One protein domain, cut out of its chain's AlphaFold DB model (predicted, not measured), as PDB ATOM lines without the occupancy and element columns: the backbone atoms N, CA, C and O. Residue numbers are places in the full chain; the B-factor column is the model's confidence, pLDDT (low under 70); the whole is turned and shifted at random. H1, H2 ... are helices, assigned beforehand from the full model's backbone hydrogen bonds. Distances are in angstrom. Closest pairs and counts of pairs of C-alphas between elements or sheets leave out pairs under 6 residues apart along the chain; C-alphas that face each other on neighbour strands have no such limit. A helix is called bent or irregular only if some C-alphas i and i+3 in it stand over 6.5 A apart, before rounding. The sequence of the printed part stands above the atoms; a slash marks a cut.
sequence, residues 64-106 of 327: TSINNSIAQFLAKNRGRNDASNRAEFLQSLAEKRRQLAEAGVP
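Overview. This is residues 64 to 106 of the 327 residues of an uncharacterized protein of Ceriporiopsis subvermispora (strain B) (UniProt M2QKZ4). One long helix, H1, makes most of the length, and past its end a much shorter helix, H2, turns off to the side, giving an open L whose two arms are joined by a tight link and do not pack on each other. The printed part has 43 residues with two named helices, H1 then H2, and no named strand; the class is all helix. The whole is extended, with a radius of gyration of the C-alphas of 16.4 A and spans of 52 by 19 by 8 A.

Along the chain. H1, residues 64 to 90, runs 36.5 A from C-alpha 64 at (-41.771, 56.369, 18.102) to C-alpha 90 at (-44.796, 35.819, 48.151). H1 is neither bent nor irregular, but only just: C-alphas 87 and 90 are 6.2 A apart. H2, residues 93 to 102, ends with C-alpha 102 at (-30.576, 39.287, 59.837).

Arrangement. H1 and H2 are apart, with no C-alpha of the one within 8 A of the other. In H1 and H2 every O i to N i+4 pair is within hydrogen-bond range. Residues 64 to 86 of H1 stand free.

Size, cuts and confidence. The C-alphas of Thr 64 and Pro 106, the two farthest apart, are 52.9 A apart. The printed part has no cut. Confidence is low, with pLDDT under 70, at residues 90 to 106.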
ATOM      1  N   THR A  64     -42.685  57.396  17.594       86.00
ATOM      2  CA  THR A  64     -41.771  56.369  18.102       86.00
ATOM      3  C   THR A  64     -41.158  56.762  19.455       86.00
ATOM      4  O   THR A  64     -41.115  55.936  20.366       86.00
ATOM      5  N   SER A  65     -40.766  58.029  19.645       87.38
ATOM      6  CA  SER A  65     -40.282  58.546  20.938       87.38
ATOM      7  C   SER A  65     -41.379  58.546  22.014       87.38
ATOM      8  O   SER A  65     -41.162  58.072  23.131       87.38
ATOM      9  N   ILE A  66     -42.590  58.986  21.653       88.69
ATOM     10  CA  ILE A  66     -43.767  58.998  22.539       88.69
ATOM     11  C   ILE A  66     -44.155  57.568  22.952       88.69
ATOM     12  O   ILE A  66     -44.352  57.285  24.132       88.69
ATOM     13  N   ASN A  67     -44.195  56.630  22.003       92.38
ATOM     14  CA  ASN A  67     -44.483  55.223  22.283       92.38
ATOM     15  C   ASN A  67     -43.423  54.604  23.213       92.38
ATOM     16  O   ASN A  67     -43.773  53.856  24.127       92.38
ATOM     17  N   ASN A  68     -42.143  54.945  23.026       93.75
ATOM     18  CA  ASN A  68     -41.052  54.467  23.874       93.75
ATOM     19  C   ASN A  68     -41.137  55.013  25.310       93.75
ATOM     20  O   ASN A  68     -40.930  54.250  26.255       93.75
ATOM     21  N   SER A  69     -41.473  56.293  25.506       94.31
ATOM     22  CA  SER A  69     -41.613  56.868  26.854       94.31
ATOM     23  C   SER A  69     -42.823  56.289  27.603       94.31
ATOM     24  O   SER A  69     -42.702  55.922  28.775       94.31
ATOM     25  N   ILE A  70     -43.950  56.081  26.910       94.44
ATOM     26  CA  ILE A  70     -45.126  55.373  27.442       94.44
ATOM     27  C   ILE A  70     -44.765  53.925  27.811       94.44
ATOM     28  O   ILE A  70     -45.090  53.470  28.910       94.44
ATOM     29  N   ALA A  71     -44.049  53.201  26.945       96.00
ATOM     30  CA  ALA A  71     -43.625  51.826  27.215       96.00
ATOM     31  C   ALA A  71     -42.699  51.730  28.442       96.00
ATOM     32  O   ALA A  71     -42.897  50.857  29.291       96.00
ATOM     33  N   GLN A  72     -41.741  52.653  28.591       96.38
ATOM     34  CA  GLN A  72     -40.871  52.735  29.772       96.38
ATOM     35  C   GLN A  72     -41.659  53.051  31.054       96.38
ATOM     36  O   GLN A  72     -41.414  52.432  32.092       96.38
ATOM     37  N   PHE A  73     -42.634  53.963  30.997       96.62
ATOM     38  CA  PHE A  73     -43.506  54.282  32.134       96.62
ATOM     39  C   PHE A  73     -44.355  53.076  32.566       96.62
ATOM     40  O   PHE A  73     -44.394  52.732  33.750       96.62
ATOM     41  N   LEU A  74     -44.971  52.376  31.607       97.25
ATOM     42  CA  LEU A  74     -45.744  51.159  31.864       97.25
ATOM     43  C   LEU A  74     -44.867  50.029  32.422       97.25
ATOM     44  O   LEU A  74     -45.276  49.363  33.372       97.25
ATOM     45  N   ALA A  75     -43.652  49.838  31.899       96.06
ATOM     46  CA  ALA A  75     -42.695  48.867  32.431       96.06
ATOM     47  C   ALA A  75     -42.280  49.201  33.877       96.06
ATOM     48  O   ALA A  75     -42.266  48.318  34.734       96.06
ATOM     49  N   LYS A  76     -42.025  50.482  34.179       96.31
ATOM     50  CA  LYS A  76     -41.682  50.960  35.529       96.31
ATOM     51  C   LYS A  76     -42.819  50.745  36.530       96.31
ATOM     52  O   LYS A  76     -42.560  50.356  37.667       96.31
ATOM     53  N   ASN A  77     -44.070  50.960  36.123       96.56
ATOM     54  CA  ASN A  77     -45.227  50.740  36.992       96.56
ATOM     55  C   ASN A  77     -45.571  49.252  37.152       96.56
ATOM     56  O   ASN A  77     -45.886  48.838  38.264       96.56
ATOM     57  N   ARG A  78     -45.408  48.420  36.112       95.31
ATOM     58  CA  ARG A  78     -45.469  46.951  36.254       95.31
ATOM     59  C   ARG A  78     -44.413  46.453  37.239       95.31
ATOM     60  O   ARG A  78     -44.774  45.818  38.217       95.31
ATOM     61  N   GLY A  79     -43.149  46.850  37.074       95.50
ATOM     62  CA  GLY A  79     -42.066  46.465  37.986       95.50
ATOM     63  C   GLY A  79     -42.291  46.895  39.443       95.50
ATOM     64  O   GLY A  79     -41.949  46.149  40.355       95.50
ATOM     65  N   ARG A  80     -42.915  48.061  39.679       93.50
ATOM     66  CA  ARG A  80     -43.349  48.501  41.020       93.50
ATOM     67  C   ARG A  80     -44.459  47.621  41.591       93.50
ATOM     68  O   ARG A  80     -44.338  47.175  42.728       93.50
ATOM     69  N   ASN A  81     -45.506  47.357  40.811       90.81
ATOM     70  CA  ASN A  81     -46.623  46.520  41.244       90.81
ATOM     71  C   ASN A  81     -46.155  45.082  41.507       90.81
ATOM     72  O   ASN A  81     -46.487  44.518  42.541       90.81
ATOM     73  N   ASP A  82     -45.313  44.520  40.639       89.75
ATOM     74  CA  ASP A  82     -44.725  43.189  40.809       89.75
ATOM     75  C   ASP A  82     -43.809  43.122  42.041       89.75
ATOM     76  O   ASP A  82     -43.837  42.129  42.766       89.75
ATOM     77  N   ALA A  83     -43.022  44.168  42.320       87.62
ATOM     78  CA  ALA A  83     -42.216  44.250  43.538       87.62
ATOM     79  C   ALA A  83     -43.089  44.323  44.803       87.62
ATOM     80  O   ALA A  83     -42.829  43.590  45.757       87.62
ATOM     81  N   SER A  84     -44.150  45.140  44.796       84.31
ATOM     82  CA  SER A  84     -45.092  45.239  45.922       84.31
ATOM     83  C   SER A  84     -45.827  43.917  46.145       84.31
ATOM     84  O   SER A  84     -45.835  43.396  47.255       84.31
ATOM     85  N   ASN A  85     -46.349  43.310  45.077       82.75
ATOM     86  CA  ASN A  85     -47.043  42.026  45.133       82.75
ATOM     87  C   ASN A  85     -46.120  40.900  45.632       82.75
ATOM     88  O   ASN A  85     -46.556  40.023  46.372       82.75
ATOM     89  N   ARG A  86     -44.830  40.915  45.267       81.94
ATOM     90  CA  ARG A  86     -43.841  39.957  45.789       81.94
ATOM     91  C   ARG A  86     -43.579  40.157  47.284       81.94
ATOM     92  O   ARG A  86     -43.536  39.168  48.012       81.94
ATOM     93  N   ALA A  87     -43.445  41.403  47.735       77.00
ATOM     94  CA  ALA A  87     -43.227  41.743  49.144       77.00
ATOM     95  C   ALA A  87     -44.465  41.519  50.038       77.00
ATOM     96  O   ALA A  87     -44.316  41.286  51.237       77.00
ATOM     97  N   GLU A  88     -45.676  41.577  49.476       72.94
ATOM     98  CA  GLU A  88     -46.933  41.369  50.208       72.94
ATOM     99  C   GLU A  88     -47.422  39.911  50.186       72.94
ATOM    100  O   GLU A  88     -47.851  39.403  51.221       72.94
ATOM    101  N   PHE A  89     -47.349  39.224  49.036       70.19
ATOM    102  CA  PHE A  89     -47.992  37.914  48.841       70.19
ATOM    103  C   PHE A  89     -47.034  36.723  48.689       70.19
ATOM    104  O   PHE A  89     -47.478  35.593  48.879       70.19
ATOM    105  N   LEU A  90     -45.754  36.928  48.334       68.69
ATOM    106  CA  LEU A  90     -44.796  35.819  48.151       68.69
ATOM    107  C   LEU A  90     -43.758  35.702  49.274       68.69
ATOM    108  O   LEU A  90     -43.355  34.587  49.597       68.69
ATOM    109  N   GLN A  91     -43.351  36.811  49.900       64.38
ATOM    110  CA  GLN A  91     -42.513  36.764  51.100       64.38
ATOM    111  C   GLN A  91     -43.314  36.216  52.287       64.38
ATOM    112  O   GLN A  91     -44.106  36.923  52.912       64.38
ATOM    113  N   SER A  92     -43.087  34.947  52.627       63.66
ATOM    114  CA  SER A  92     -43.699  34.335  53.812       63.66
ATOM    115  C   SER A  92     -43.301  35.090  55.090       63.66
ATOM    116  O   SER A  92     -42.179  35.591  55.196       63.66
ATOM    117  N   LEU A  93     -44.159  35.120  56.121       62.12
ATOM    118  CA  LEU A  93     -43.773  35.750  57.394       62.12
ATOM    119  C   LEU A  93     -42.534  35.104  58.037       62.12
ATOM    120  O   LEU A  93     -41.824  35.783  58.772       62.12
ATOM    121  N   ALA A  94     -42.245  33.829  57.761       62.38
ATOM    122  CA  ALA A  94     -41.012  33.181  58.209       62.38
ATOM    123  C   ALA A  94     -39.768  33.805  57.551       62.38
ATOM    124  O   ALA A  94     -38.779  34.082  58.227       62.38
ATOM    125  N   GLU A  95     -39.840  34.095  56.252       67.06
ATOM    126  CA  GLU A  95     -38.784  34.776  55.500       67.06
ATOM    127  C   GLU A  95     -38.659  36.254  55.907       67.06
ATOM    128  O   GLU A  95     -37.558  36.720  56.187       67.06
ATOM    129  N   LYS A  96     -39.785  36.965  56.054       67.25
ATOM    130  CA  LYS A  96     -39.831  38.360  56.529       67.25
ATOM    131  C   LYS A  96     -39.244  38.501  57.942       67.25
ATOM    132  O   LYS A  96     -38.483  39.427  58.204       67.25
ATOM    133  N   ARG A  97     -39.527  37.548  58.843       66.19
ATOM    134  CA  ARG A  97     -38.911  37.461  60.183       66.19
ATOM    135  C   ARG A  97     -37.420  37.141  60.121       66.19
ATOM    136  O   ARG A  97     -36.657  37.739  60.871       66.19
ATOM    137  N   ARG A  98     -36.992  36.245  59.223       68.31
ATOM    138  CA  ARG A  98     -35.567  35.953  59.007       68.31
ATOM    139  C   ARG A  98     -34.810  37.198  58.537       68.31
ATOM    140  O   ARG A  98     -33.786  37.513  59.127       68.31
ATOM    141  N   GLN A  99     -35.339  37.929  57.555       68.50
ATOM    142  CA  GLN A  99     -34.736  39.174  57.066       68.50
ATOM    143  C   GLN A  99     -34.661  40.252  58.163       68.50
ATOM    144  O   GLN A  99     -33.646  40.931  58.269       68.50
ATOM    145  N   LEU A 100     -35.681  40.379  59.022       64.31
ATOM    146  CA  LEU A 100     -35.655  41.310  60.164       64.31
ATOM    147  C   LEU A 100     -34.632  40.917  61.246       64.31
ATOM    148  O   LEU A 100     -33.964  41.793  61.794       64.31
ATOM    149  N   ALA A 101     -34.466  39.619  61.520       65.69
ATOM    150  CA  ALA A 101     -33.439  39.121  62.436       65.69
ATOM    151  C   ALA A 101     -32.016  39.308  61.869       65.69
ATOM    152  O   ALA A 101     -31.101  39.687  62.595       65.69
ATOM    153  N   GLU A 102     -31.839  39.095  60.563       65.38
ATOM    154  CA  GLU A 102     -30.576  39.287  59.837       65.38
ATOM    155  C   GLU A 102     -30.216  40.782  59.687       65.38
ATOM    156  O   GLU A 102     -29.041  41.141  59.688       65.38
ATOM    157  N   ALA A 103     -31.219  41.671  59.685       68.12
ATOM    158  CA  ALA A 103     -31.063  43.126  59.779       68.12
ATOM    159  C   ALA A 103     -30.758  43.646  61.204       68.12
ATOM    160  O   ALA A 103     -30.654  44.858  61.401       68.12
ATOM    161  N   GLY A 104     -30.607  42.764  62.199       56.22
ATOM    162  CA  GLY A 104     -30.099  43.117  63.528       56.22
ATOM    163  C   GLY A 104     -31.074  43.860  64.448       56.22
ATOM    164  O   GLY A 104     -30.623  44.485  65.403       56.22
ATOM    165  N   VAL A 105     -32.388  43.802  64.194       57.62
ATOM    166  CA  VAL A 105     -33.414  44.385  65.083       57.62
ATOM    167  C   VAL A 105     -33.809  43.355  66.155       57.62
ATOM    168  O   VAL A 105     -34.435  42.348  65.817       57.62
ATOM    169  N   PRO A 106     -33.465  43.557  67.443       53.31
ATOM    170  CA  PRO A 106     -33.577  42.519  68.467       53.31
ATOM    171  C   PRO A 106     -34.955  42.517  69.147       53.31
ATOM    172  O   PRO A 106     -35.039  42.658  70.364       53.31
TER     173      PRO A 106